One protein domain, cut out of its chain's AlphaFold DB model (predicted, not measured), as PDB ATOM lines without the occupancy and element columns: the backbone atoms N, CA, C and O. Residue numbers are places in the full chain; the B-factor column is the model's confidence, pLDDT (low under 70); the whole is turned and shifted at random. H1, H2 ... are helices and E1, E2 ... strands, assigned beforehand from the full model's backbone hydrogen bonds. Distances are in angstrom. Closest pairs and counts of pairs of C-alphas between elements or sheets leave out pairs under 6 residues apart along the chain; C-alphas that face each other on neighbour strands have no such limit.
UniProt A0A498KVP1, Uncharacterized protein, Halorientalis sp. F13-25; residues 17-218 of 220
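This is residues 17 to 218 of the 220 residues of an uncharacterized protein of Halorientalis sp. F13-25 (UniProt A0A498KVP1). A twisted six-stranded sheet, with H5 over one face and H4, H9 and H10 over the other, makes one part of an elongated body; beyond one end of the strands, H2 and H8 pack on H1, and H6 packs on H2. H4 joins the two parts, running beside H1. The 202 printed residues include ten named helices and six named strands, in the order H1 H2 H3 H4 E1 E2 E3 H5 E4 E5 E6 H6 H7 H8 H9 H10; the mixed sheet runs E1 E2 E3 E4 E5 E6, and the class is mixed, helices and strands. The whole is compact, with a radius of gyration of the C-alphas of 17.3 A and spans of 55 by 34 by 25 A.

The strands are E1, residues 80 to 82, E2, 97 to 99, E3, 109 to 114, 16.8 A long, E4, 139 to 144, 16.3 A, E5, 148 to 154, 19.6 A, and E6, 162 to 168, 17.9 A. On the sheet are H4, residues 60 to 75, 21.7 A, H5, 120 to 133, 20.1 A, H9, 196 to 201, and H10, 203 to 216, 19.9 A, which ends at C-alpha 216 (-4.584, 60.463, -25.622). H1, residues 17 to 34, 25.4 A, begins at C-alpha 17 (-3.878, 30.659, -24.245). The others are H2, 38 to 47, H3, 53 to 56, H6, 170 to 175, H7, 178 to 181, and H8, 188 to 193.

E1 E2 E3 and E4 E5 E6 are meanders, each strand the antiparallel neighbour of the one before; N 81 and O 98, 2.8 A, and N 141 and O 152, 2.8 A, are within hydrogen-bond range. E3 and E4 are parallel, with N 140 and O 109 at 2.8 A, and E3, H5, E4 form a strand-helix-strand unit, a helix between parallel neighbours, with a right-handed crossover. The sheet and its helices make three layers, helices on both faces: H5 is 8.4 A over one, H4, H9 and H10 are on the opposite face. Val 164 of E6 and Lys 209 of H10 have C-alphas 5.8 A apart, their closest. The hub H1 touches H4 at a shallow tilt of 25 degrees, opposite ways, closest at C-alphas 28 and 67, 5.2 A. H2 touches H6, C-alphas 45 and 174 being closest at 4.8 A. H3 is close to but not clearly touching H4, and H7 likewise to H1. Every O i to N i+4 pair is within hydrogen-bond range in H2, H5, H8 and H10, against 12 of 14 in H1, 10 of 12 in H4, 1 of 2 in H6 and 0 of 2 in H9, where 3 of 3 O i to N i+3 pairs are; H3 and H7 are too short.

The farthest C-alphas, of Lys 157 and Glu 184, are 55.2 A apart. The printed part has no cut; E1 to E2, 14 residues, is the long link. pLDDT is under 70 at residues 90 to 92, 182 to 186 and 218.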
ATOM      1  N   LEU A  17      -2.930  30.048 -23.320       91.56
ATOM      2  CA  LEU A  17      -3.878  30.659 -24.245       91.56
ATOM      3  C   LEU A  17      -3.548  30.312 -25.703       91.56
ATOM      4  O   LEU A  17      -4.442  29.922 -26.445       91.56
ATOM      5  N   ALA A  18      -2.273  30.371 -26.102       93.12
ATOM      6  CA  ALA A  18      -1.839  29.976 -27.446       93.12
ATOM      7  C   ALA A  18      -2.145  28.498 -27.739       93.12
ATOM      8  O   ALA A  18      -2.588  28.159 -28.835       93.12
ATOM      9  N   GLU A  19      -1.963  27.610 -26.756       92.75
ATOM     10  CA  GLU A  19      -2.358  26.204 -26.900       92.75
ATOM     11  C   GLU A  19      -3.877  26.038 -27.047       92.75
ATOM     12  O   GLU A  19      -4.340  25.277 -27.898       92.75
ATOM     13  N   GLN A  20      -4.664  26.734 -26.229       95.56
ATOM     14  CA  GLN A  20      -6.122  26.650 -26.295       95.56
ATOM     15  C   GLN A  20      -6.667  27.231 -27.603       95.56
ATOM     16  O   GLN A  20      -7.545  26.623 -28.214       95.56
ATOM     17  N   LEU A  21      -6.096  28.334 -28.093       96.69
ATOM     18  CA  LEU A  21      -6.477  28.904 -29.380       96.69
ATOM     19  C   LEU A  21      -6.113  27.951 -30.521       96.69
ATOM     20  O   LEU A  21      -6.925  27.734 -31.416       96.69
ATOM     21  N   LEU A  22      -4.952  27.292 -30.462       95.56
ATOM     22  CA  LEU A  22      -4.596  26.277 -31.452       95.56
ATOM     23  C   LEU A  22      -5.654  25.176 -31.538       95.56
ATOM     24  O   LEU A  22      -6.041  24.784 -32.636       95.56
ATOM     25  N   ARG A  23      -6.189  24.728 -30.397       96.12
ATOM     26  CA  ARG A  23      -7.281  23.741 -30.363       96.12
ATOM     27  C   ARG A  23      -8.558  24.261 -31.025       96.12
ATOM     28  O   ARG A  23      -9.240  23.478 -31.678       96.12
ATOM     29  N   VAL A  24      -8.874  25.554 -30.913       98.25
ATOM     30  CA  VAL A  24      -9.993  26.169 -31.655       98.25
ATOM     31  C   VAL A  24      -9.765  26.056 -33.166       98.25
ATOM     32  O   VAL A  24     -10.638  25.571 -33.884       98.25
ATOM     33  N   TYR A  25      -8.575  26.412 -33.652       97.69
ATOM     34  CA  TYR A  25      -8.235  26.335 -35.079       97.69
ATOM     35  C   TYR A  25      -8.200  24.891 -35.596       97.69
ATOM     36  O   TYR A  25      -8.649  24.606 -36.708       97.69
ATOM     37  N   GLU A  26      -7.700  23.955 -34.793       95.94
ATOM     38  CA  GLU A  26      -7.742  22.528 -35.106       95.94
ATOM     39  C   GLU A  26      -9.182  22.007 -35.175       95.94
ATOM     40  O   GLU A  26      -9.516  21.283 -36.109       95.94
ATOM     41  N   ASN A  27     -10.057  22.415 -34.253       97.38
ATOM     42  CA  ASN A  27     -11.472  22.049 -34.288       97.38
ATOM     43  C   ASN A  27     -12.177  22.616 -35.528       97.38
ATOM     44  O   ASN A  27     -12.959  21.901 -36.158       97.38
ATOM     45  N   PHE A  28     -11.869  23.861 -35.906       97.62
ATOM     46  CA  PHE A  28     -12.331  24.468 -37.155       97.62
ATOM     47  C   PHE A  28     -11.895  23.652 -38.376       97.62
ATOM     48  O   PHE A  28     -12.695  23.433 -39.282       97.62
ATOM     49  N   ALA A  29     -10.652  23.163 -38.400       96.12
ATOM     50  CA  ALA A  29     -10.163  22.291 -39.466       96.12
ATOM     51  C   ALA A  29     -10.885  20.935 -39.480       96.12
ATOM     52  O   ALA A  29     -11.357  20.497 -40.536       96.12
ATOM     53  N   ASP A  30     -11.041  20.319 -38.305       95.81
ATOM     54  CA  ASP A  30     -11.702  19.026 -38.129       95.81
ATOM     55  C   ASP A  30     -13.147  19.054 -38.659       95.81
ATOM     56  O   ASP A  30     -13.617  18.059 -39.211       95.81
ATOM     57  N   GLU A  31     -13.842  20.194 -38.585       97.06
ATOM     58  CA  GLU A  31     -15.185  20.362 -39.155       97.06
ATOM     59  C   GLU A  31     -15.246  20.189 -40.677       97.06
ATOM     60  O   GLU A  31     -16.234  19.664 -41.195       97.06
ATOM     61  N   PHE A  32     -14.204  20.570 -41.421       95.88
ATOM     62  CA  PHE A  32     -14.165  20.298 -42.863       95.88
ATOM     63  C   PHE A  32     -14.049  18.803 -43.133       95.88
ATOM     64  O   PHE A  32     -14.660  18.302 -44.077       95.88
ATOM     65  N   SER A  33     -13.297  18.086 -42.300       93.19
ATOM     66  CA  SER A  33     -13.150  16.635 -42.406       93.19
ATOM     67  C   SER A  33     -14.419  15.894 -42.005       93.19
ATOM     68  O   SER A  33     -14.831  14.992 -42.724       93.19
ATOM     69  N   ARG A  34     -15.101  16.313 -40.931       94.81
ATOM     70  CA  ARG A  34     -16.404  15.750 -40.516       94.81
ATOM     71  C   ARG A  34     -17.486  15.897 -41.590       94.81
ATOM     72  O   ARG A  34     -18.443  15.133 -41.600       94.81
ATOM     73  N   ARG A  35     -17.338  16.881 -42.479       94.94
ATOM     74  CA  ARG A  35     -18.249  17.163 -43.599       94.94
ATOM     75  C   ARG A  35     -17.752  16.606 -44.936       94.94
ATOM     76  O   ARG A  35     -18.287  16.987 -45.974       94.94
ATOM     77  N   ASP A  36     -16.716  15.766 -44.923       93.69
ATOM     78  CA  ASP A  36     -16.098  15.164 -46.109       93.69
ATOM     79  C   ASP A  36     -15.638  16.194 -47.167       93.69
ATOM     80  O   ASP A  36     -15.673  15.954 -48.377       93.69
ATOM     81  N   VAL A  37     -15.171  17.368 -46.723       94.12
ATOM     82  CA  VAL A  37     -14.648  18.447 -47.583       94.12
ATOM     83  C   VAL A  37     -13.259  18.983 -47.177       94.12
ATOM     84  O   VAL A  37     -13.028  20.192 -47.286       94.12
ATOM     85  N   PRO A  38     -12.270  18.147 -46.799       93.75
ATOM     86  CA  PRO A  38     -10.936  18.621 -46.393       93.75
ATOM     87  C   PRO A  38     -10.207  19.394 -47.508       93.75
ATOM     88  O   PRO A  38      -9.516  20.377 -47.251       93.75
ATOM     89  N   VAL A  39     -10.440  19.035 -48.775       94.06
ATOM     90  CA  VAL A  39      -9.894  19.765 -49.933       94.06
ATOM     91  C   VAL A  39     -10.390  21.216 -49.963       94.06
ATOM     92  O   VAL A  39      -9.673  22.115 -50.397       94.06
ATOM     93  N   HIS A  40     -11.613  21.483 -49.492       96.06
ATOM     94  CA  HIS A  40     -12.151  22.844 -49.429       96.06
ATOM     95  C   HIS A  40     -11.407  23.702 -48.393       96.06
ATOM     96  O   HIS A  40     -11.156  24.872 -48.670       96.06
ATOM     97  N   LEU A  41     -10.960  23.123 -47.272       96.12
ATOM     98  CA  LEU A  41     -10.072  23.811 -46.325       96.12
ATOM     99  C   LEU A  41      -8.736  24.174 -46.984       96.12
ATOM    100  O   LEU A  41      -8.318  25.322 -46.898       96.12
ATOM    101  N   SER A  42      -8.101  23.230 -47.688       95.62
ATOM    102  CA  SER A  42      -6.821  23.454 -48.383       95.62
ATOM    103  C   SER A  42      -6.906  24.619 -49.378       95.62
ATOM    104  O   SER A  42      -6.095  25.543 -49.351       95.62
ATOM    105  N   ASN A  43      -7.977  24.640 -50.173       96.56
ATOM    106  CA  ASN A  43      -8.294  25.718 -51.108       96.56
ATOM    107  C   ASN A  43      -8.414  27.093 -50.423       96.56
ATOM    108  O   ASN A  43      -7.913  28.093 -50.935       96.56
ATOM    109  N   VAL A  44      -9.101  27.160 -49.281       97.00
ATOM    110  CA  VAL A  44      -9.293  28.418 -48.542       97.00
ATOM    111  C   VAL A  44      -7.990  28.863 -47.881       97.00
ATOM    112  O   VAL A  44      -7.595  30.015 -48.029       97.00
ATOM    113  N   ALA A  45      -7.308  27.945 -47.198       96.19
ATOM    114  CA  ALA A  45      -6.130  28.226 -46.389       96.19
ATOM    115  C   ALA A  45      -4.873  28.519 -47.219       96.19
ATOM    116  O   ALA A  45      -4.053  29.341 -46.824       96.19
ATOM    117  N   ARG A  46      -4.677  27.833 -48.351       95.62
ATOM    118  CA  ARG A  46      -3.414  27.887 -49.107       95.62
ATOM    119  C   ARG A  46      -3.518  28.633 -50.427       95.62
ATOM    120  O   ARG A  46      -2.531  29.250 -50.826       95.62
ATOM    121  N   GLU A  47      -4.683  28.588 -51.070       95.69
ATOM    122  CA  GLU A  47      -4.912  29.155 -52.408       95.69
ATOM    123  C   GLU A  47      -5.726  30.461 -52.388       95.69
ATOM    124  O   GLU A  47      -6.068  30.985 -53.447       95.69
ATOM    125  N   GLY A  48      -6.078  30.980 -51.206       94.06
ATOM    126  CA  GLY A  48      -6.826  32.236 -51.068       94.06
ATOM    127  C   GLY A  48      -8.272  32.164 -51.575       94.06
ATOM    128  O   GLY A  48      -8.896  33.192 -51.841       94.06
ATOM    129  N   LYS A  49      -8.837  30.961 -51.754       97.19
ATOM    130  CA  LYS A  49     -10.216  30.815 -52.240       97.19
ATOM    131  C   LYS A  49     -11.228  31.185 -51.158       97.19
ATOM    132  O   LYS A  49     -11.009  30.998 -49.966       97.19
ATOM    133  N   TYR A  50     -12.397  31.653 -51.582       96.94
ATOM    134  CA  TYR A  50     -13.488  31.955 -50.657       96.94
ATOM    135  C   TYR A  50     -14.195  30.703 -50.156       96.94
ATOM    136  O   TYR A  50     -14.456  29.761 -50.915       96.94
ATOM    137  N   LEU A  51     -14.625  30.765 -48.900       95.31
ATOM    138  CA  LEU A  51     -15.482  29.767 -48.287       95.31
ATOM    139  C   LEU A  51     -16.833  29.683 -49.033       95.31
ATOM    140  O   LEU A  51     -17.456  30.698 -49.349       95.31
ATOM    141  N   LYS A  52     -17.290  28.469 -49.374       94.69
ATOM    142  CA  LYS A  52     -18.503  28.240 -50.179       94.69
ATOM    143  C   LYS A  52     -19.538  27.441 -49.396       94.69
ATOM    144  O   LYS A  52     -19.318  26.271 -49.100       94.69
ATOM    145  N   GLY A  53     -20.713  28.031 -49.171       92.25
ATOM    146  CA  GLY A  53     -21.754  27.428 -48.329       92.25
ATOM    147  C   GLY A  53     -22.264  26.088 -48.852       92.25
ATOM    148  O   GLY A  53     -22.423  25.146 -48.089       92.25
ATOM    149  N   LYS A  54     -22.384  25.944 -50.180       91.56
ATOM    150  CA  LYS A  54     -22.754  24.674 -50.830       91.56
ATOM    151  C   LYS A  54     -21.830  23.496 -50.495       91.56
ATOM    152  O   LYS A  54     -22.263  22.358 -50.579       91.56
ATOM    153  N   LYS A  55     -20.557  23.761 -50.173       89.06
ATOM    154  CA  LYS A  55     -19.594  22.731 -49.755       89.06
ATOM    155  C   LYS A  55     -19.709  22.425 -48.266       89.06
ATOM    156  O   LYS A  55     -19.423  21.314 -47.862       89.06
ATOM    157  N   LEU A  56     -20.136  23.402 -47.473       90.88
ATOM    158  CA  LEU A  56     -20.275  23.267 -46.029       90.88
ATOM    159  C   LEU A  56     -21.650  22.744 -45.604       90.88
ATOM    160  O   LEU A  56     -21.789  22.288 -44.480       90.88
ATOM    161  N   GLY A  57     -22.679  22.852 -46.447       92.19
ATOM    162  CA  GLY A  57     -24.062  22.568 -46.048       92.19
ATOM    163  C   GLY A  57     -24.666  23.630 -45.118       92.19
ATOM    164  O   GLY A  57     -25.719  23.402 -44.541       92.19
ATOM    165  N   GLN A  58     -24.016  24.792 -44.972       95.38
ATOM    166  CA  GLN A  58     -24.507  25.926 -44.182       95.38
ATOM    167  C   GLN A  58     -23.990  27.266 -44.722       95.38
ATOM    168  O   GLN A  58     -23.109  27.295 -45.588       95.38
ATOM    169  N   HIS A  59     -24.525  28.384 -44.218       96.62
ATOM    170  CA  HIS A  59     -24.028  29.709 -44.590       96.62
ATOM    171  C   HIS A  59     -22.553  29.869 -44.163       96.62
ATOM    172  O   HIS A  59     -22.232  29.550 -43.016       96.62
ATOM    173  N   PRO A  60     -21.655  30.347 -45.046       96.06
ATOM    174  CA  PRO A  60     -20.233  30.493 -44.734       96.06
ATOM    175  C   PRO A  60     -19.939  31.316 -43.480       96.06
ATOM    176  O   PRO A  60     -19.140  30.880 -42.663       96.06
ATOM    177  N   GLU A  61     -20.601  32.459 -43.297       95.06
ATOM    178  CA  GLU A  61     -20.392  33.310 -42.112       95.06
ATOM    179  C   GLU A  61     -20.792  32.572 -40.836       95.06
ATOM    180  O   GLU A  61     -19.977  32.451 -39.934       95.06
ATOM    181  N   ARG A  62     -21.959  31.910 -40.823       96.75
ATOM    182  CA  ARG A  62     -22.395  31.074 -39.689       96.75
ATOM    183  C   ARG A  62     -21.407  29.961 -39.344       96.75
ATOM    184  O   ARG A  62     -21.305  29.569 -38.191       96.75
ATOM    185  N   PHE A  63     -20.706  29.415 -40.339       97.94
ATOM    186  CA  PHE A  63     -19.656  28.419 -40.112       97.94
ATOM    187  C   PHE A  63     -18.439  29.004 -39.408       97.94
ATOM    188  O   PHE A  63     -17.942  28.416 -38.455       97.94
ATOM    189  N   VAL A  64     -17.979  30.167 -39.848       97.81
ATOM    190  CA  VAL A  64     -16.810  30.825 -39.258       97.81
ATOM    191  C   VAL A  64     -17.139  31.351 -37.861       97.81
ATOM    192  O   VAL A  64     -16.385  31.111 -36.926       97.81
ATOM    193  N   GLU A  65     -18.305  31.970 -37.702       98.25
ATOM    194  CA  GLU A  65     -18.887  32.349 -36.415       98.25
ATOM    195  C   GLU A  65     -18.842  31.190 -35.409       98.25
ATOM    196  O   GLU A  65     -18.185  31.276 -34.376       98.25
ATOM    197  N   GLN A  66     -19.491  30.073 -35.747       98.19
ATOM    198  CA  GLN A  66     -19.690  28.948 -34.836       98.19
ATOM    199  C   GLN A  66     -18.395  28.230 -34.445       98.19
ATOM    200  O   GLN A  66     -18.262  27.802 -33.302       98.19
ATOM    201  N   TYR A  67     -17.479  28.034 -35.392       98.38
ATOM    202  CA  TYR A  67     -16.338  27.135 -35.196       98.38
ATOM    203  C   TYR A  67     -15.004  27.854 -35.030       98.38
ATOM    204  O   TYR A  67     -14.008  27.191 -34.754       98.38
ATOM    205  N   LEU A  68     -14.967  29.176 -35.200       97.88
ATOM    206  CA  LEU A  68     -13.734  29.950 -35.095       97.88
ATOM    207  C   LEU A  68     -13.910  31.205 -34.241       97.88
ATOM    208  O   LEU A  68     -13.184  31.370 -33.267       97.88
ATOM    209  N   ILE A  69     -14.883  32.064 -34.546       98.38
ATOM    210  CA  ILE A  69     -14.987  33.387 -33.906       98.38
ATOM    211  C   ILE A  69     -15.570  33.293 -32.496       98.38
ATOM    212  O   ILE A  69     -14.910  33.730 -31.558       98.38
ATOM    213  N   TRP A  70     -16.750  32.691 -32.315       98.50
ATOM    214  CA  TRP A  70     -17.362  32.565 -30.985       98.50
ATOM    215  C   TRP A  70     -16.485  31.785 -30.006       98.50
ATOM    216  O   TRP A  70     -16.234  32.318 -28.928       98.50
ATOM    217  N   PRO A  71     -15.903  30.624 -30.377       98.69
ATOM    218  CA  PRO A  71     -14.984  29.929 -29.479       98.69
ATOM    219  C   PRO A  71     -13.730  30.750 -29.140       98.69
ATOM    220  O   PRO A  71     -13.190  30.614 -28.047       98.69
ATOM    221  N   THR A  72     -13.260  31.611 -30.053       98.50
ATOM    222  CA  THR A  72     -12.133  32.517 -29.773       98.50
ATOM    223  C   THR A  72     -12.538  33.626 -28.801       98.50
ATOM    224  O   THR A  72     -11.789  33.904 -27.871       98.50
ATOM    225  N   LEU A  73     -13.717  34.236 -28.963       98.50
ATOM    226  CA  LEU A  73     -14.215  35.248 -28.021       98.50
ATOM    227  C   LEU A  73     -14.439  34.661 -26.621       98.50
ATOM    228  O   LEU A  73     -14.017  35.270 -25.643       98.50
ATOM    229  N   GLU A  74     -15.030  33.468 -26.529       98.25
ATOM    230  CA  GLU A  74     -15.209  32.742 -25.263       98.25
ATOM    231  C   GLU A  74     -13.862  32.444 -24.593       98.25
ATOM    232  O   GLU A  74     -13.699  32.663 -23.396       98.25
ATOM    233  N   LEU A  75     -12.870  31.994 -25.369       97.75
ATOM    234  CA  LEU A  75     -11.517  31.736 -24.876       97.75
ATOM    235  C   LEU A  75     -10.827  33.005 -24.339       97.75
ATOM    236  O   LEU A  75     -10.044  32.934 -23.393       97.75
ATOM    237  N   LEU A  76     -11.103  34.155 -24.950       97.06
ATOM    238  CA  LEU A  76     -10.582  35.461 -24.540       97.06
ATOM    239  C   LEU A  76     -11.410  36.116 -23.419       97.06
ATOM    240  O   LEU A  76     -11.124  37.257 -23.053       97.06
ATOM    241  N   ASP A  77     -12.386  35.389 -22.863       97.12
ATOM    242  CA  ASP A  77     -13.264  35.818 -21.770       97.12
ATOM    243  C   ASP A  77     -14.144  37.033 -22.123       97.12
ATOM    244  O   ASP A  77     -14.467  37.875 -21.283       97.12
ATOM    245  N   TYR A  78     -14.538  37.140 -23.393       97.94
ATOM    246  CA  TYR A  78     -15.506  38.134 -23.842       97.94
ATOM    247  C   TYR A  78     -16.935  37.600 -23.743       97.94
ATOM    248  O   TYR A  78     -17.296  36.593 -24.355       97.94
ATOM    249  N   GLU A  79     -17.796  38.346 -23.056       97.75
ATOM    250  CA  GLU A  79     -19.240  38.181 -23.146       97.75
ATOM    251  C   GLU A  79     -19.755  38.977 -24.340       97.75
ATOM    252  O   GLU A  79     -19.566  40.191 -24.411       97.75
ATOM    253  N   PHE A  80     -20.446  38.322 -25.272       97.44
ATOM    254  CA  PHE A  80     -20.916  38.976 -26.491       97.44
ATOM    255  C   PHE A  80     -22.421  38.806 -26.729       97.44
ATOM    256  O   PHE A  80     -23.105  37.939 -26.175       97.44
ATOM    257  N   TRP A  81     -22.969  39.690 -27.557       95.69
ATOM    258  CA  TRP A  81     -24.318  39.626 -28.100       95.69
ATOM    259  C   TRP A  81     -24.238  39.480 -29.615       95.69
ATOM    260  O   TRP A  81     -23.890  40.435 -30.299       95.69
ATOM    261  N   ALA A  82     -24.581  38.309 -30.149       95.44
ATOM    262  CA  ALA A  82     -24.676  38.120 -31.593       95.44
ATOM    263  C   ALA A  82     -25.909  38.839 -32.173       95.44
ATOM    264  O   ALA A  82     -27.017  38.727 -31.643       95.44
ATOM    265  N   GLN A  83     -25.712  39.525 -33.299       90.88
ATOM    266  CA  GLN A  83     -26.704  40.288 -34.062       90.88
ATOM    267  C   GLN A  83     -27.540  41.253 -33.205       90.88
ATOM    268  O   GLN A  83     -28.774  41.141 -33.173       90.88
ATOM    269  N   PRO A  84     -26.886  42.210 -32.526       89.62
ATOM    270  CA  PRO A  84     -27.514  43.079 -31.548       89.62
ATOM    271  C   PRO A  84     -28.477  44.070 -32.217       89.62
ATOM    272  O   PRO A  84     -28.093  45.102 -32.757       89.62
ATOM    273  N   TYR A  85     -29.767  43.734 -32.250       81.81
ATOM    274  CA  TYR A  85     -30.757  44.559 -32.941       81.81
ATOM    275  C   TYR A  85     -30.944  45.910 -32.237       81.81
ATOM    276  O   TYR A  85     -31.312  45.949 -31.064       81.81
ATOM    277  N   GLY A  86     -30.739  47.002 -32.979       76.19
ATOM    278  CA  GLY A  86     -30.873  48.367 -32.465       76.19
ATOM    279  C   GLY A  86     -29.711  48.828 -31.582       76.19
ATOM    280  O   GLY A  86     -29.891  49.786 -30.831       76.19
ATOM    281  N   TYR A  87     -28.563  48.144 -31.641       79.44
ATOM    282  CA  TYR A  87     -27.357  48.532 -30.918       79.44
ATOM    283  C   TYR A  87     -26.107  48.488 -31.818       79.44
ATOM    284  O   TYR A  87     -25.881  47.471 -32.483       79.44
ATOM    285  N   PRO A  88     -25.266  49.535 -31.781       71.44
ATOM    286  CA  PRO A  88     -25.529  50.861 -31.207       71.44
ATOM    287  C   PRO A  88     -26.718  51.528 -31.917       71.44
ATOM    288  O   PRO A  88     -27.291  50.952 -32.844       71.44
ATOM    289  N   LYS A  89     -27.170  52.702 -31.465       71.31
ATOM    290  CA  LYS A  89     -28.372  53.364 -32.018       71.31
ATOM    291  C   LYS A  89     -28.121  53.996 -33.399       71.31
ATOM    292  O   LYS A  89     -28.429  55.162 -33.615       71.31
ATOM    293  N   TRP A  90     -27.586  53.223 -34.335       69.44
ATOM    294  CA  TRP A  90     -27.317  53.638 -35.704       69.44
ATOM    295  C   TRP A  90     -28.549  53.523 -36.599       69.44
ATOM    296  O   TRP A  90     -29.438  52.687 -36.394       69.44
ATOM    297  N   ASP A  91     -28.590  54.351 -37.641       65.06
ATOM    298  CA  ASP A  91     -29.678  54.342 -38.612       65.06
ATOM    299  C   ASP A  91     -29.602  53.100 -39.516       65.06
ATOM    300  O   ASP A  91     -28.857  53.041 -40.493       65.06
ATOM    301  N   LYS A  92     -30.460  52.114 -39.217       67.19
ATOM    302  CA  LYS A  92     -30.760  50.906 -40.024       67.19
ATOM    303  C   LYS A  92     -29.607  49.916 -40.222       67.19
ATOM    304  O   LYS A  92     -29.805  48.909 -40.906       67.19
ATOM    305  N   THR A  93     -28.447  50.156 -39.627       76.44
ATOM    306  CA  THR A  93     -27.310  49.238 -39.650       76.44
ATOM    307  C   THR A  93     -27.246  48.418 -38.368       76.44
ATOM    308  O   THR A  93     -27.809  48.785 -37.337       76.44
ATOM    309  N   ARG A  94     -26.629  47.239 -38.452       88.19
ATOM    310  CA  ARG A  94     -26.506  46.325 -37.321       88.19
ATOM    311  C   ARG A  94     -25.173  45.593 -37.433       88.19
ATOM    312  O   ARG A  94     -25.008  44.903 -38.438       88.19
ATOM    313  N   PRO A  95     -24.283  45.701 -36.435       92.94
ATOM    314  CA  PRO A  95     -23.055  44.921 -36.423       92.94
ATOM    315  C   PRO A  95     -23.366  43.429 -36.254       92.94
ATOM    316  O   PRO A  95     -24.469  43.040 -35.848       92.94
ATOM    317  N   ASP A  96     -22.394  42.571 -36.539       95.88
ATOM    318  CA  ASP A  96     -22.556  41.129 -36.361       95.88
ATOM    319  C   ASP A  96     -22.549  40.720 -34.889       95.88
ATOM    320  O   ASP A  96     -23.241  39.769 -34.511       95.88
ATOM    321  N   PHE A  97     -21.826  41.451 -34.040       97.56
ATOM    322  CA  PHE A  97     -21.882  41.285 -32.592       97.56
ATOM    323  C   PHE A  97     -21.539  42.566 -31.823       97.56
ATOM    324  O   PHE A  97     -21.059  43.545 -32.389       97.56
ATOM    325  N   ALA A  98     -21.785  42.539 -30.515       97.25
ATOM    326  CA  ALA A  98     -21.312  43.531 -29.553       97.25
ATOM    327  C   ALA A  98     -20.705  42.847 -28.324       97.25
ATOM    328  O   ALA A  98     -21.153  41.757 -27.965       97.25
ATOM    329  N   ILE A  99     -19.724  43.475 -27.673       97.94
ATOM    330  CA  ILE A  99     -19.140  43.000 -26.409       97.94
ATOM    331  C   ILE A  99     -19.857  43.670 -25.233       97.94
ATOM    332  O   ILE A  99     -20.143  44.862 -25.270       97.94
ATOM    333  N   LYS A 100     -20.178  42.895 -24.194       96.44
ATOM    334  CA  LYS A 100     -20.973  43.330 -23.032       96.44
ATOM    335  C   LYS A 100     -20.143  43.625 -21.791       96.44
ATOM    336  O   LYS A 100     -20.587  44.383 -20.939       96.44
ATOM    337  N   ASN A 101     -18.990  42.978 -21.669       97.06
ATOM    338  CA  ASN A 101     -18.128  43.025 -20.490       97.06
ATOM    339  C   ASN A 101     -16.800  43.745 -20.771       97.06
ATOM    340  O   ASN A 101     -15.792  43.412 -20.150       97.06
ATOM    341  N   PHE A 102     -16.798  44.673 -21.733       97.19
ATOM    342  CA  PHE A 102     -15.634  45.494 -22.043       97.19
ATOM    343  C   PHE A 102     -15.572  46.683 -21.088       97.19
ATOM    344  O   PHE A 102     -16.535  47.445 -21.002       97.19
ATOM    345  N   ASP A 103     -14.450  46.843 -20.399       96.00
ATOM    346  CA  ASP A 103     -14.226  47.952 -19.475       96.00
ATOM    347  C   ASP A 103     -12.823  48.535 -19.660       96.00
ATOM    348  O   ASP A 103     -11.826  48.007 -19.173       96.00
ATOM    349  N   CYS A 104     -12.742  49.659 -20.371       94.56
ATOM    350  CA  CYS A 104     -11.511  50.436 -20.513       94.56
ATOM    351  C   CYS A 104     -11.482  51.674 -19.593       94.56
ATOM    352  O   CYS A 104     -10.648  52.562 -19.779       94.56
ATOM    353  N   GLY A 105     -12.395  51.769 -18.618       92.94
ATOM    354  CA  GLY A 105     -12.550  52.934 -17.741       92.94
ATOM    355  C   GLY A 105     -13.215  54.153 -18.394       92.94
ATOM    356  O   GLY A 105     -13.313  55.203 -17.757       92.94
ATOM    357  N   LEU A 106     -13.678  54.027 -19.641       91.00
ATOM    358  CA  LEU A 106     -14.423  55.040 -20.389       91.00
ATOM    359  C   LEU A 106     -15.733  54.438 -20.900       91.00
ATOM    360  O   LEU A 106     -15.782  53.258 -21.251       91.00
ATOM    361  N   ASP A 107     -16.782  55.258 -20.976       90.31
ATOM    362  CA  ASP A 107     -18.038  54.846 -21.602       90.31
ATOM    363  C   ASP A 107     -17.824  54.733 -23.117       90.31
ATOM    364  O   ASP A 107     -17.520  55.724 -23.789       90.31
ATOM    365  N   CYS A 108     -17.901  53.512 -23.643       92.31
ATOM    366  CA  CYS A 108     -17.752  53.255 -25.067       92.31
ATOM    367  C   CYS A 108     -18.574  52.045 -25.515       92.31
ATOM    368  O   CYS A 108     -18.719  51.053 -24.797       92.31
ATOM    369  N   ALA A 109     -19.089  52.114 -26.740       93.56
ATOM    370  CA  ALA A 109     -19.684  50.960 -27.394       93.56
ATOM    371  C   ALA A 109     -18.590  50.060 -27.974       93.56
ATOM    372  O   ALA A 109     -17.616  50.551 -28.544       93.56
ATOM    373  N   VAL A 110     -18.767  48.740 -27.889       96.38
ATOM    374  CA  VAL A 110     -17.838  47.778 -28.496       96.38
ATOM    375  C   VAL A 110     -18.594  46.845 -29.417       96.38
ATOM    376  O   VAL A 110     -19.454  46.076 -28.983       96.38
ATOM    377  N   ILE A 111     -18.267  46.917 -30.700       96.50
ATOM    378  CA  ILE A 111     -18.986  46.228 -31.768       96.50
ATOM    379  C   ILE A 111     -18.037  45.433 -32.645       96.50
ATOM    380  O   ILE A 111     -16.842  45.717 -32.698       96.50
ATOM    381  N   GLY A 112     -18.569  44.454 -33.366       97.44
ATOM    382  CA  GLY A 112     -17.768  43.666 -34.279       97.44
ATOM    383  C   GLY A 112     -18.457  43.299 -35.578       97.44
ATOM    384  O   GLY A 112     -19.670  43.088 -35.626       97.44
ATOM    385  N   GLU A 113     -17.637  43.209 -36.618       97.69
ATOM    386  CA  GLU A 113     -18.004  42.807 -37.970       97.69
ATOM    387  C   GLU A 113     -17.244  41.534 -38.339       97.69
ATOM    388  O   GLU A 113     -16.018  41.439 -38.198       97.69
ATOM    389  N   VAL A 114     -17.988  40.544 -38.819       97.94
ATOM    390  CA  VAL A 114     -17.501  39.213 -39.139       97.94
ATOM    391  C   VAL A 114     -17.552  38.995 -40.640       97.94
ATOM    392  O   VAL A 114     -18.584  39.141 -41.289       97.94
ATOM    393  N   LYS A 115     -16.442  38.530 -41.211       97.56
ATOM    394  CA  LYS A 115     -16.411  37.999 -42.576       97.56
ATOM    395  C   LYS A 115     -15.899  36.568 -42.599       97.56
ATOM    396  O   LYS A 115     -15.457  35.991 -41.614       97.56
ATOM    397  N   THR A 116     -15.989  35.945 -43.767       97.56
ATOM    398  CA  THR A 116     -15.338  34.652 -43.998       97.56
ATOM    399  C   THR A 116     -13.862  34.840 -44.334       97.56
ATOM    400  O   THR A 116     -13.550  35.854 -44.962       97.56
ATOM    401  N   PRO A 117     -12.993  33.841 -44.088       97.31
ATOM    402  CA  PRO A 117     -11.595  33.892 -44.498       97.31
ATOM    403  C   PRO A 117     -11.402  34.379 -45.938       97.31
ATOM    404  O   PRO A 117     -12.171  34.005 -46.837       97.31
ATOM    405  N   ASN A 118     -10.363  35.194 -46.140       97.12
ATOM    406  CA  ASN A 118     -10.021  35.874 -47.399       97.12
ATOM    407  C   ASN A 118     -10.988  37.010 -47.797       97.12
ATOM    408  O   ASN A 118     -10.929  37.492 -48.925       97.12
ATOM    409  N   LYS A 119     -11.882  37.446 -46.899       97.31
ATOM    410  CA  LYS A 119     -12.774  38.604 -47.105       97.31
ATOM    411  C   LYS A 119     -12.630  39.691 -46.037       97.31
ATOM    412  O   LYS A 119     -13.514  40.533 -45.924       97.31
ATOM    413  N   PHE A 120     -11.542  39.669 -45.274       97.31
ATOM    414  CA  PHE A 120     -11.292  40.607 -44.184       97.31
ATOM    415  C   PHE A 120     -11.483  42.080 -44.589       97.31
ATOM    416  O   PHE A 120     -12.199  42.803 -43.906       97.31
ATOM    417  N   GLU A 121     -10.935  42.498 -45.736       97.06
ATOM    418  CA  GLU A 121     -10.987  43.903 -46.179       97.06
ATOM    419  C   GLU A 121     -12.425  44.431 -46.341       97.06
ATOM    420  O   GLU A 121     -12.703  45.565 -45.976       97.06
ATOM    421  N   TYR A 122     -13.376  43.587 -46.765       96.12
ATOM    422  CA  TYR A 122     -14.791  43.978 -46.829       96.12
ATOM    423  C   TYR A 122     -15.387  44.273 -45.447       96.12
ATOM    424  O   TYR A 122     -16.288  45.095 -45.323       96.12
ATOM    425  N   GLY A 123     -14.936  43.555 -44.415       95.12
ATOM    426  CA  GLY A 123     -15.335  43.818 -43.034       95.12
ATOM    427  C   GLY A 123     -14.706  45.102 -42.512       95.12
ATOM    428  O   GLY A 123     -15.381  45.861 -41.828       95.12
ATOM    429  N   LYS A 124     -13.451  45.373 -42.895       96.19
ATOM    430  CA  LYS A 124     -12.748  46.590 -42.491       96.19
ATOM    431  C   LYS A 124     -13.426  47.835 -43.055       96.19
ATOM    432  O   LYS A 124     -13.766  48.725 -42.289       96.19
ATOM    433  N   GLU A 125     -13.705  47.857 -44.358       95.12
ATOM    434  CA  GLU A 125     -14.436  48.960 -45.003       95.12
ATOM    435  C   GLU A 125     -15.783  49.229 -44.305       95.12
ATOM    436  O   GLU A 125     -16.101  50.367 -43.971       95.12
ATOM    437  N   GLN A 126     -16.543  48.172 -44.000       94.00
ATOM    438  CA  GLN A 126     -17.834  48.285 -43.317       94.00
ATOM    439  C   GLN A 126     -17.705  48.783 -41.866       94.00
ATOM    440  O   GLN A 126     -18.540  49.563 -41.407       94.00
ATOM    441  N   MET A 127     -16.669  48.352 -41.142       94.69
ATOM    442  CA  MET A 127     -16.380  48.834 -39.791       94.69
ATOM    443  C   MET A 127     -16.005  50.318 -39.797       94.69
ATOM    444  O   MET A 127     -16.511  51.080 -38.975       94.69
ATOM    445  N   GLU A 128     -15.160  50.748 -40.736       93.06
ATOM    446  CA  GLU A 128     -14.802  52.159 -40.876       93.06
ATOM    447  C   GLU A 128     -16.034  53.030 -41.142       93.06
ATOM    448  O   GLU A 128     -16.165  54.100 -40.542       93.06
ATOM    449  N   ASP A 129     -16.950  52.565 -41.995       90.38
ATOM    450  CA  ASP A 129     -18.218  53.244 -42.253       90.38
ATOM    451  C   ASP A 129     -19.060  53.360 -40.974       90.38
ATOM    452  O   ASP A 129     -19.598  54.433 -40.695       90.38
ATOM    453  N   TYR A 130     -19.140  52.303 -40.156       88.25
ATOM    454  CA  TYR A 130     -19.838  52.355 -38.867       88.25
ATOM    455  C   TYR A 130     -19.227  53.371 -37.916       88.25
ATOM    456  O   TYR A 130     -19.938  54.260 -37.445       88.25
ATOM    457  N   LEU A 131     -17.915  53.290 -37.690       89.69
ATOM    458  CA  LEU A 131     -17.209  54.192 -36.785       89.69
ATOM    459  C   LEU A 131     -17.333  55.653 -37.245       89.69
ATOM    460  O   LEU A 131     -17.483  56.549 -36.424       89.69
ATOM    461  N   LYS A 132     -17.348  55.922 -38.553       88.19
ATOM    462  CA  LYS A 132     -17.485  57.289 -39.086       88.19
ATOM    463  C   LYS A 132     -18.938  57.779 -39.175       88.19
ATOM    464  O   LYS A 132     -19.146  58.978 -39.352       88.19
ATOM    465  N   SER A 133     -19.933  56.891 -39.071       83.06
ATOM    466  CA  SER A 133     -21.356  57.237 -39.239       83.06
ATOM    467  C   SER A 133     -21.989  57.910 -38.020       83.06
ATOM    468  O   SER A 133     -22.865  58.761 -38.186       83.06
ATOM    469  N   ASP A 134     -21.536  57.573 -36.812       77.69
ATOM    470  CA  ASP A 134     -22.009  58.160 -35.561       77.69
ATOM    471  C   ASP A 134     -20.820  58.584 -34.708       77.69
ATOM    472  O   ASP A 134     -20.100  57.765 -34.136       77.69
ATOM    473  N   LEU A 135     -20.617  59.900 -34.631       83.12
ATOM    474  CA  LEU A 135     -19.515  60.465 -33.867       83.12
ATOM    475  C   LEU A 135     -19.872  60.714 -32.392       83.12
ATOM    476  O   LEU A 135     -19.031  61.232 -31.658       83.12
ATOM    477  N   GLY A 136     -21.074  60.339 -31.946       84.19
ATOM    478  CA  GLY A 136     -21.633  60.655 -30.632       84.19
ATOM    479  C   GLY A 136     -20.846  60.101 -29.446       84.19
ATOM    480  O   GLY A 136     -20.324  60.884 -28.667       84.19
ATOM    481  N   GLU A 137     -20.750  58.781 -29.306       88.38
ATOM    482  CA  GLU A 137     -20.104  58.101 -28.167       88.38
ATOM    483  C   GLU A 137     -18.826  57.384 -28.602       88.38
ATOM    484  O   GLU A 137     -18.798  56.820 -29.695       88.38
ATOM    485  N   ALA A 138     -17.769  57.377 -27.782       93.44
ATOM    486  CA  ALA A 138     -16.548  56.634 -28.108       93.44
ATOM    487  C   ALA A 138     -16.880  55.178 -28.492       93.44
ATOM    488  O   ALA A 138     -17.780  54.558 -27.924       93.44
ATOM    489  N   THR A 139     -16.197  54.628 -29.494       94.94
ATOM    490  CA  THR A 139     -16.530  53.297 -30.024       94.94
ATOM    491  C   THR A 139     -15.273  52.495 -30.311       94.94
ATOM    492  O   THR A 139     -14.330  53.008 -30.906       94.94
ATOM    493  N   VAL A 140     -15.268  51.223 -29.924       97.00
ATOM    494  CA  VAL A 140     -14.246  50.245 -30.297       97.00
ATOM    495  C   VAL A 140     -14.844  49.282 -31.320       97.00
ATOM    496  O   VAL A 140     -15.868  48.641 -31.074       97.00
ATOM    497  N   GLY A 141     -14.211  49.197 -32.484       97.38
ATOM    498  CA  GLY A 141     -14.588  48.310 -33.575       97.38
ATOM    499  C   GLY A 141     -13.676  47.092 -33.650       97.38
ATOM    500  O   GLY A 141     -12.456  47.232 -33.634       97.38
ATOM    501  N   ILE A 142     -14.260  45.899 -33.761       98.50
ATOM    502  CA  ILE A 142     -13.552  44.631 -33.958       98.50
ATOM    503  C   ILE A 142     -13.883  44.088 -35.349       98.50
ATOM    504  O   ILE A 142     -14.985  43.607 -35.595       98.50
ATOM    505  N   THR A 143     -12.920  44.107 -36.261       98.62
ATOM    506  CA  THR A 143     -13.052  43.467 -37.574       98.62
ATOM    507  C   THR A 143     -12.354  42.117 -37.552       98.62
ATOM    508  O   THR A 143     -11.175  42.026 -37.194       98.62
ATOM    509  N   THR A 144     -13.042  41.053 -37.969       98.62
ATOM    510  CA  THR A 144     -12.412  39.732 -38.039       98.62
ATOM    511  C   THR A 144     -12.989  38.818 -39.114       98.62
ATOM    512  O   THR A 144     -14.171  38.857 -39.448       98.62
ATOM    513  N   ASP A 145     -12.144  37.934 -39.639       98.06
ATOM    514  CA  ASP A 145     -12.567  36.744 -40.385       98.06
ATOM    515  C   ASP A 145     -12.220  35.427 -39.664       98.06
ATOM    516  O   ASP A 145     -12.212  34.345 -40.258       98.06
ATOM    517  N   GLY A 146     -11.899  35.537 -38.372       97.25
ATOM    518  CA  GLY A 146     -11.359  34.481 -37.533       97.25
ATOM    519  C   GLY A 146      -9.882  34.170 -37.790       97.25
ATOM    520  O   GLY A 146      -9.285  33.456 -36.994       97.25
ATOM    521  N   VAL A 147      -9.260  34.691 -38.854       97.69
ATOM    522  CA  VAL A 147      -7.825  34.521 -39.155       97.69
ATOM    523  C   VAL A 147      -7.054  35.788 -38.817       97.69
ATOM    524  O   VAL A 147      -6.026  35.715 -38.145       97.69
ATOM    525  N   ARG A 148      -7.560  36.945 -39.242       98.19
ATOM    526  CA  ARG A 148      -7.078  38.261 -38.819       98.19
ATOM    527  C   ARG A 148      -8.074  38.888 -37.854       98.19
ATOM    528  O   ARG A 148      -9.287  38.753 -38.023       98.19
ATOM    529  N   TRP A 149      -7.549  39.566 -36.847       98.56
ATOM    530  CA  TRP A 149      -8.310  40.326 -35.866       98.56
ATOM    531  C   TRP A 149      -7.711  41.718 -35.796       98.56
ATOM    532  O   TRP A 149      -6.555  41.876 -35.407       98.56
ATOM    533  N   ASN A 150      -8.502  42.709 -36.181       98.62
ATOM    534  CA  ASN A 150      -8.135  44.110 -36.092       98.62
ATOM    535  C   ASN A 150      -9.116  44.808 -35.162       98.62
ATOM    536  O   ASN A 150     -10.328  44.636 -35.287       98.62
ATOM    537  N   ILE A 151      -8.566  45.546 -34.210       98.56
ATOM    538  CA  ILE A 151      -9.310  46.315 -33.229       98.56
ATOM    539  C   ILE A 151      -8.881  47.761 -33.392       98.56
ATOM    540  O   ILE A 151      -7.698  48.081 -33.253       98.56
ATOM    541  N   GLU A 152      -9.844  48.620 -33.679       98.06
ATOM    542  CA  GLU A 152      -9.658  50.055 -33.854       98.06
ATOM    543  C   GLU A 152     -10.547  50.786 -32.843       98.06
ATOM    544  O   GLU A 152     -11.652  50.345 -32.526       98.06
ATOM    545  N   ALA A 153     -10.057  51.894 -32.305       96.69
ATOM    546  CA  ALA A 153     -10.786  52.756 -31.395       96.69
ATOM    547  C   ALA A 153     -11.057  54.097 -32.070       96.69
ATOM    548  O   ALA A 153     -10.188  54.679 -32.715       96.69
ATOM    549  N   ARG A 154     -12.269  54.600 -31.875       95.25
ATOM    550  CA  ARG A 154     -12.697  55.921 -32.303       95.25
ATOM    551  C   ARG A 154     -13.065  56.752 -31.071       95.25
ATOM    552  O   ARG A 154     -14.045  56.419 -30.394       95.25
ATOM    553  N   PRO A 155     -12.325  57.831 -30.780       94.50
ATOM    554  CA  PRO A 155     -12.667  58.762 -29.708       94.50
ATOM    555  C   PRO A 155     -14.015  59.446 -29.943       94.50
ATOM    556  O   PRO A 155     -14.409  59.689 -31.084       94.50
ATOM    557  N   GLU A 156     -14.710  59.812 -28.864       92.06
ATOM    558  CA  GLU A 156     -15.924  60.633 -28.937       92.06
ATOM    559  C   GLU A 156     -15.675  61.891 -29.790       92.06
ATOM    560  O   GLU A 156     -14.637  62.539 -29.684       92.06
ATOM    561  N   LYS A 157     -16.641  62.241 -30.650       89.88
ATOM    562  CA  LYS A 157     -16.613  63.412 -31.547       89.88
ATOM    563  C   LYS A 157     -15.425  63.486 -32.520       89.88
ATOM    564  O   LYS A 157     -15.291  64.494 -33.209       89.88
ATOM    565  N   SER A 158     -14.624  62.427 -32.644       90.19
ATOM    566  CA  SER A 158     -13.534  62.333 -33.617       90.19
ATOM    567  C   SER A 158     -13.860  61.352 -34.741       90.19
ATOM    568  O   SER A 158     -14.451  60.298 -34.510       90.19
ATOM    569  N   SER A 159     -13.459  61.689 -35.967       88.62
ATOM    570  CA  SER A 159     -13.473  60.771 -37.113       88.62
ATOM    571  C   SER A 159     -12.162  59.992 -37.272       88.62
ATOM    572  O   SER A 159     -12.017  59.234 -38.231       88.62
ATOM    573  N   GLU A 160     -11.182  60.235 -36.400       92.81
ATOM    574  CA  GLU A 160      -9.914  59.515 -36.394       92.81
ATOM    575  C   GLU A 160     -10.108  58.090 -35.870       92.81
ATOM    576  O   GLU A 160     -10.814  57.862 -34.887       92.81
ATOM    577  N   LEU A 161      -9.473  57.139 -36.554       94.50
ATOM    578  CA  LEU A 161      -9.454  55.734 -36.174       94.50
ATOM    579  C   LEU A 161      -8.051  55.388 -35.689       94.50
ATOM    580  O   LEU A 161      -7.074  55.552 -36.420       94.50
ATOM    581  N   LEU A 162      -7.967  54.915 -34.453       96.06
ATOM    582  CA  LEU A 162      -6.725  54.586 -33.773       96.06
ATOM    583  C   LEU A 162      -6.593  53.070 -33.700       96.06
ATOM    584  O   LEU A 162      -7.438  52.395 -33.115       96.06
ATOM    585  N   GLU A 163      -5.532  52.515 -34.276       97.19
ATOM    586  CA  GLU A 163      -5.285  51.077 -34.188       97.19
ATOM    587  C   GLU A 163      -4.927  50.678 -32.748       97.19
ATOM    588  O   GLU A 163      -3.982  51.192 -32.148       97.19
ATOM    589  N   VAL A 164      -5.687  49.733 -32.191       97.88
ATOM    590  CA  VAL A 164      -5.469  49.166 -30.853       97.88
ATOM    591  C   VAL A 164      -4.673  47.867 -30.972       97.88
ATOM    592  O   VAL A 164      -3.686  47.656 -30.259       97.88
ATOM    593  N   VAL A 165      -5.101  46.977 -31.871       97.62
ATOM    594  CA  VAL A 165      -4.469  45.676 -32.135       97.62
ATOM    595  C   VAL A 165      -4.674  45.284 -33.597       97.62
ATOM    596  O   VAL A 165      -5.766  45.437 -34.133       97.62
ATOM    597  N   ASP A 166      -3.657  44.682 -34.209       97.75
ATOM    598  CA  ASP A 166      -3.785  43.911 -35.446       97.75
ATOM    599  C   ASP A 166      -2.972  42.618 -35.310       97.75
ATOM    600  O   ASP A 166      -1.753  42.648 -35.119       97.75
ATOM    601  N   VAL A 167      -3.651  41.471 -35.340       97.50
ATOM    602  CA  VAL A 167      -3.016  40.148 -35.305       97.50
ATOM    603  C   VAL A 167      -3.515  39.281 -36.444       97.50
ATOM    604  O   VAL A 167      -4.691  39.310 -36.809       97.50
ATOM    605  N   ASN A 168      -2.619  38.465 -36.992       97.19
ATOM    606  CA  ASN A 168      -2.902  37.661 -38.167       97.19
ATOM    607  C   ASN A 168      -2.333  36.246 -38.028       97.19
ATOM    608  O   ASN A 168      -1.121  36.037 -38.033       97.19
ATOM    609  N   PHE A 169      -3.228  35.264 -37.973       97.00
ATOM    610  CA  PHE A 169      -2.914  33.843 -37.836       97.00
ATOM    611  C   PHE A 169      -2.898  33.101 -39.179       97.00
ATOM    612  O   PHE A 169      -3.054  31.880 -39.229       97.00
ATOM    613  N   HIS A 170      -2.717  33.808 -40.296       95.38
ATOM    614  CA  HIS A 170      -2.717  33.207 -41.629       95.38
ATOM    615  C   HIS A 170      -1.716  32.047 -41.759       95.38
ATOM    616  O   HIS A 170      -2.070  30.993 -42.288       95.38
ATOM    617  N   ASP A 171      -0.505  32.176 -41.212       93.69
ATOM    618  CA  ASP A 171       0.513  31.117 -41.283       93.69
ATOM    619  C   ASP A 171       0.123  29.852 -40.506       93.69
ATOM    620  O   ASP A 171       0.407  28.733 -40.951       93.69
ATOM    621  N   VAL A 172      -0.618  30.009 -39.407       93.94
ATOM    622  CA  VAL A 172      -1.217  28.900 -38.655       93.94
ATOM    623  C   VAL A 172      -2.282  28.213 -39.506       93.94
ATOM    624  O   VAL A 172      -2.244  26.993 -39.690       93.94
ATOM    625  N   VAL A 173      -3.192  28.991 -40.099       94.44
ATOM    626  CA  VAL A 173      -4.285  28.477 -40.941       94.44
ATOM    627  C   VAL A 173      -3.752  27.713 -42.150       94.44
ATOM    628  O   VAL A 173      -4.256  26.633 -42.459       94.44
ATOM    629  N   ARG A 174      -2.682  28.196 -42.796       94.75
ATOM    630  CA  ARG A 174      -2.027  27.525 -43.938       94.75
ATOM    631  C   ARG A 174      -1.565  26.098 -43.639       94.75
ATOM    632  O   ARG A 174      -1.468  25.284 -44.565       94.75
ATOM    633  N   LYS A 175      -1.269  25.795 -42.372       93.31
ATOM    634  CA  LYS A 175      -0.789  24.482 -41.911       93.31
ATOM    635  C   LYS A 175      -1.913  23.532 -41.525       93.31
ATOM    636  O   LYS A 175      -1.695  22.324 -41.535       93.31
ATOM    637  N   LEU A 176      -3.106  24.042 -41.218       92.38
ATOM    638  CA  LEU A 176      -4.242  23.218 -40.799       92.38
ATOM    639  C   LEU A 176      -4.622  22.106 -41.791       92.38
ATOM    640  O   LEU A 176      -4.901  21.007 -41.317       92.38
ATOM    641  N   PRO A 177      -4.584  22.289 -43.130       92.94
ATOM    642  CA  PRO A 177      -4.915  21.196 -44.045       92.94
ATOM    643  C   PRO A 177      -3.998  19.968 -43.894       92.94
ATOM    644  O   PRO A 177      -4.467  18.841 -44.063       92.94
ATOM    645  N   SER A 178      -2.729  20.151 -43.492       89.62
ATOM    646  CA  SER A 178      -1.791  19.036 -43.262       89.62
ATOM    647  C   SER A 178      -2.286  18.071 -42.184       89.62
ATOM    648  O   SER A 178      -1.976  16.888 -42.249       89.62
ATOM    649  N   ARG A 179      -3.124  18.533 -41.245       87.19
ATOM    650  CA  ARG A 179      -3.758  17.690 -40.218       87.19
ATOM    651  C   ARG A 179      -4.580  16.536 -40.809       87.19
ATOM    652  O   ARG A 179      -4.749  15.509 -40.159       87.19
ATOM    653  N   HIS A 180      -5.095  16.702 -42.025       85.19
ATOM    654  CA  HIS A 180      -5.976  15.731 -42.680       85.19
ATOM    655  C   HIS A 180      -5.364  15.093 -43.927       85.19
ATOM    656  O   HIS A 180      -5.726  13.972 -44.278       85.19
ATOM    657  N   GLU A 181      -4.447  15.797 -44.588       79.50
ATOM    658  CA  GLU A 181      -3.733  15.316 -45.774       79.50
ATOM    659  C   GLU A 181      -2.558  14.394 -45.405       79.50
ATOM    660  O   GLU A 181      -2.327  13.383 -46.066       79.50
ATOM    661  N   GLU A 182      -1.842  14.706 -44.323       63.84
ATOM    662  CA  GLU A 182      -0.599  14.050 -43.915       63.84
ATOM    663  C   GLU A 182      -0.785  13.479 -42.508       63.84
ATOM    664  O   GLU A 182      -0.522  14.145 -41.509       63.84
ATOM    665  N   ARG A 183      -1.268  12.235 -42.413       56.75
ATOM    666  CA  ARG A 183      -1.674  11.589 -41.149       56.75
ATOM    667  C   ARG A 183      -0.628  11.580 -40.009       56.75
ATOM    668  O   ARG A 183      -1.009  11.176 -38.918       56.75
ATOM    669  N   GLU A 184       0.627  12.020 -40.192       53.47
ATOM    670  CA  GLU A 184       1.676  11.934 -39.153       53.47
ATOM    671  C   GLU A 184       2.686  13.103 -39.019       53.47
ATOM    672  O   GLU A 184       3.690  12.941 -38.329       53.47
ATOM    673  N   SER A 185       2.468  14.313 -39.554       58.72
ATOM    674  CA  SER A 185       3.415  15.415 -39.245       58.72
ATOM    675  C   SER A 185       2.824  16.817 -39.182       58.72
ATOM    676  O   SER A 185       3.420  17.767 -39.686       58.72
ATOM    677  N   TYR A 186       1.682  16.990 -38.514       68.75
ATOM    678  CA  TYR A 186       1.262  18.333 -38.114       68.75
ATOM    679  C   TYR A 186       2.227  18.872 -37.038       68.75
ATOM    680  O   TYR A 186       2.294  18.294 -35.949       68.75
ATOM    681  N   PRO A 187       2.991  19.953 -37.294       74.31
ATOM    682  CA  PRO A 187       4.011  20.425 -36.368       74.31
ATOM    683  C   PRO A 187       3.371  21.267 -35.255       74.31
ATOM    684  O   PRO A 187       3.653  22.458 -35.138       74.31
ATOM    685  N   SER A 188       2.509  20.653 -34.440       75.25
ATOM    686  CA  SER A 188       1.689  21.319 -33.416       75.25
ATOM    687  C   SER A 188       2.504  22.254 -32.525       75.25
ATOM    688  O   SER A 188       2.119  23.400 -32.322       75.25
ATOM    689  N   HIS A 189       3.686  21.817 -32.081       78.19
ATOM    690  CA  HIS A 189       4.582  22.638 -31.269       78.19
ATOM    691  C   HIS A 189       5.020  23.928 -31.980       78.19
ATOM    692  O   HIS A 189       4.987  25.003 -31.385       78.19
ATOM    693  N   ARG A 190       5.426  23.841 -33.255       80.00
ATOM    694  CA  ARG A 190       5.859  25.008 -34.037       80.00
ATOM    695  C   ARG A 190       4.677  25.902 -34.394       80.00
ATOM    696  O   ARG A 190       4.800  27.116 -34.345       80.00
ATOM    697  N   THR A 191       3.534  25.311 -34.732       80.56
ATOM    698  CA  THR A 191       2.316  26.074 -35.016       80.56
ATOM    699  C   THR A 191       1.835  26.826 -33.776       80.56
ATOM    700  O   THR A 191       1.432  27.974 -33.892       80.56
ATOM    701  N   ARG A 192       1.962  26.239 -32.578       83.75
ATOM    702  CA  ARG A 192       1.640  26.906 -31.310       83.75
ATOM    703  C   ARG A 192       2.489  28.156 -31.067       83.75
ATOM    704  O   ARG A 192       1.949  29.151 -30.609       83.75
ATOM    705  N   GLN A 193       3.788  28.119 -31.370       84.12
ATOM    706  CA  GLN A 193       4.669  29.288 -31.205       84.12
ATOM    707  C   GLN A 193       4.208  30.475 -32.061       84.12
ATOM    708  O   GLN A 193       4.274  31.622 -31.639       84.12
ATOM    709  N   GLU A 194       3.654  30.207 -33.242       86.56
ATOM    710  CA  GLU A 194       3.096  31.248 -34.114       86.56
ATOM    711  C   GLU A 194       1.760  31.812 -33.603       86.56
ATOM    712  O   GLU A 194       1.275  32.810 -34.128       86.56
ATOM    713  N   MET A 195       1.172  31.214 -32.561       90.94
ATOM    714  CA  MET A 195      -0.043  31.715 -31.920       90.94
ATOM    715  C   MET A 195       0.223  32.624 -30.725       90.94
ATOM    716  O   MET A 195      -0.731  33.156 -30.173       90.94
ATOM    717  N   GLU A 196       1.479  32.852 -30.328       90.25
ATOM    718  CA  GLU A 196       1.822  33.679 -29.158       90.25
ATOM    719  C   GLU A 196       1.258  35.108 -29.240       90.25
ATOM    720  O   GLU A 196       0.930  35.699 -28.214       90.25
ATOM    721  N   MET A 197       1.037  35.639 -30.449       92.50
ATOM    722  CA  MET A 197       0.400  36.948 -30.645       92.50
ATOM    723  C   MET A 197      -1.049  37.026 -30.132       92.50
ATOM    724  O   MET A 197      -1.563  38.129 -29.968       92.50
ATOM    725  N   VAL A 198      -1.695  35.897 -29.807       94.75
ATOM    726  CA  VAL A 198      -3.004  35.871 -29.127       94.75
ATOM    727  C   VAL A 198      -2.989  36.617 -27.795       94.75
ATOM    728  O   VAL A 198      -4.011  37.153 -27.376       94.75
ATOM    729  N   GLU A 199      -1.831  36.715 -27.142       94.56
ATOM    730  CA  GLU A 199      -1.663  37.484 -25.909       94.56
ATOM    731  C   GLU A 199      -2.071  38.955 -26.084       94.56
ATOM    732  O   GLU A 199      -2.571  39.571 -25.147       94.56
ATOM    733  N   LEU A 200      -1.942  39.499 -27.301       96.06
ATOM    734  CA  LEU A 200      -2.362  40.861 -27.630       96.06
ATOM    735  C   LEU A 200      -3.886  41.020 -27.702       96.06
ATOM    736  O   LEU A 200      -4.360  42.148 -27.607       96.06
ATOM    737  N   LEU A 201      -4.631  39.924 -27.878       97.12
ATOM    738  CA  LEU A 201      -6.097  39.904 -27.933       97.12
ATOM    739  C   LEU A 201      -6.757  39.648 -26.576       97.12
ATOM    740  O   LEU A 201      -7.985  39.732 -26.484       97.12
ATOM    741  N   LYS A 202      -5.980  39.335 -25.529       95.94
ATOM    742  CA  LYS A 202      -6.517  39.198 -24.168       95.94
ATOM    743  C   LYS A 202      -7.308  40.444 -23.798       95.94
ATOM    744  O   LYS A 202      -6.801  41.550 -23.978       95.94
ATOM    745  N   ARG A 203      -8.501  40.249 -23.230       96.44
ATOM    746  CA  ARG A 203      -9.428  41.323 -22.856       96.44
ATOM    747  C   ARG A 203      -8.745  42.474 -22.119       96.44
ATOM    748  O   ARG A 203      -8.707  43.572 -22.655       96.44
ATOM    749  N   GLU A 204      -8.046  42.181 -21.024       95.81
ATOM    750  CA  GLU A 204      -7.305  43.192 -20.249       95.81
ATOM    751  C   GLU A 204      -6.245  43.945 -21.082       95.81
ATOM    752  O   GLU A 204      -6.040  45.150 -20.918       95.81
ATOM    753  N   SER A 205      -5.562  43.253 -22.007       96.50
ATOM    754  CA  SER A 205      -4.578  43.895 -22.888       96.50
ATOM    755  C   SER A 205      -5.246  44.818 -23.902       96.50
ATOM    756  O   SER A 205      -4.667  45.855 -24.233       96.50
ATOM    757  N   VAL A 206      -6.396  44.428 -24.448       97.94
ATOM    758  CA  VAL A 206      -7.142  45.240 -25.414       97.94
ATOM    759  C   VAL A 206      -7.751  46.444 -24.705       97.94
ATOM    760  O   VAL A 206      -7.575  47.562 -25.178       97.94
ATOM    761  N   GLU A 207      -8.380  46.241 -23.549       98.06
ATOM    762  CA  GLU A 207      -8.964  47.294 -22.711       98.06
ATOM    763  C   GLU A 207      -7.923  48.350 -22.332       98.06
ATOM    764  O   GLU A 207      -8.151  49.539 -22.549       98.06
ATOM    765  N   GLY A 208      -6.737  47.941 -21.868       97.44
ATOM    766  CA  GLY A 208      -5.662  48.875 -21.522       97.44
ATOM    767  C   GLY A 208      -5.137  49.680 -22.718       97.44
ATOM    768  O   GLY A 208      -4.851  50.873 -22.594       97.44
ATOM    769  N   LYS A 209      -5.030  49.059 -23.900       97.50
ATOM    770  CA  LYS A 209      -4.620  49.760 -25.129       97.50
ATOM    771  C   LYS A 209      -5.711  50.694 -25.648       97.50
ATOM    772  O   LYS A 209      -5.396  51.803 -26.067       97.50
ATOM    773  N   ALA A 210      -6.972  50.272 -25.588       97.06
ATOM    774  CA  ALA A 210      -8.115  51.089 -25.973       97.06
ATOM    775  C   ALA A 210      -8.249  52.307 -25.050       97.06
ATOM    776  O   ALA A 210      -8.405  53.418 -25.545       97.06
ATOM    777  N   ALA A 211      -8.089  52.127 -23.733       96.25
ATOM    778  CA  ALA A 211      -8.077  53.220 -22.761       96.25
ATOM    779  C   ALA A 211      -7.018  54.271 -23.117       96.25
ATOM    780  O   ALA A 211      -7.305  55.468 -23.149       96.25
ATOM    781  N   LYS A 212      -5.799  53.816 -23.437       95.12
ATOM    782  CA  LYS A 212      -4.707  54.695 -23.860       95.12
ATOM    783  C   LYS A 212      -5.062  55.457 -25.141       95.12
ATOM    784  O   LYS A 212      -4.991  56.681 -25.137       95.12
ATOM    785  N   ALA A 213      -5.494  54.749 -26.186       94.00
ATOM    786  CA  ALA A 213      -5.860  55.351 -27.468       94.00
ATOM    787  C   ALA A 213      -6.975  56.401 -27.317       94.00
ATOM    788  O   ALA A 213      -6.867  57.512 -27.827       94.00
ATOM    789  N   LEU A 214      -8.026  56.077 -26.562       92.75
ATOM    790  CA  LEU A 214      -9.168  56.967 -26.358       92.75
ATOM    791  C   LEU A 214      -8.837  58.174 -25.468       92.75
ATOM    792  O   LEU A 214      -9.401  59.240 -25.679       92.75
ATOM    793  N   THR A 215      -7.931  58.034 -24.494       89.12
ATOM    794  CA  THR A 215      -7.571  59.137 -23.582       89.12
ATOM    795  C   THR A 215      -6.581  60.113 -24.214       89.12
ATOM    796  O   THR A 215      -6.720  61.320 -24.033       89.12
ATOM    797  N   GLU A 216      -5.589  59.615 -24.961       82.31
ATOM    798  CA  GLU A 216      -4.584  60.463 -25.622       82.31
ATOM    799  C   GLU A 216      -5.229  61.412 -26.643       82.31
ATOM    800  O   GLU A 216      -4.828  62.567 -26.732       82.31
ATOM    801  N   ALA A 217      -6.307  60.983 -27.302       73.00
ATOM    802  CA  ALA A 217      -7.056  61.807 -28.249       73.00
ATOM    803  C   ALA A 217      -7.950  62.894 -27.615       73.00
ATOM    804  O   ALA A 217      -8.400  63.794 -28.314       73.00
ATOM    805  N   VAL A 218      -8.243  62.822 -26.309       62.12
ATOM    806  CA  VAL A 218      -9.033  63.847 -25.585       62.12
ATOM    807  C   VAL A 218      -8.129  64.960 -25.028       62.12
ATOM    808  O   VAL A 218      -8.614  66.019 -24.629       62.12
TER     809      VAL A 218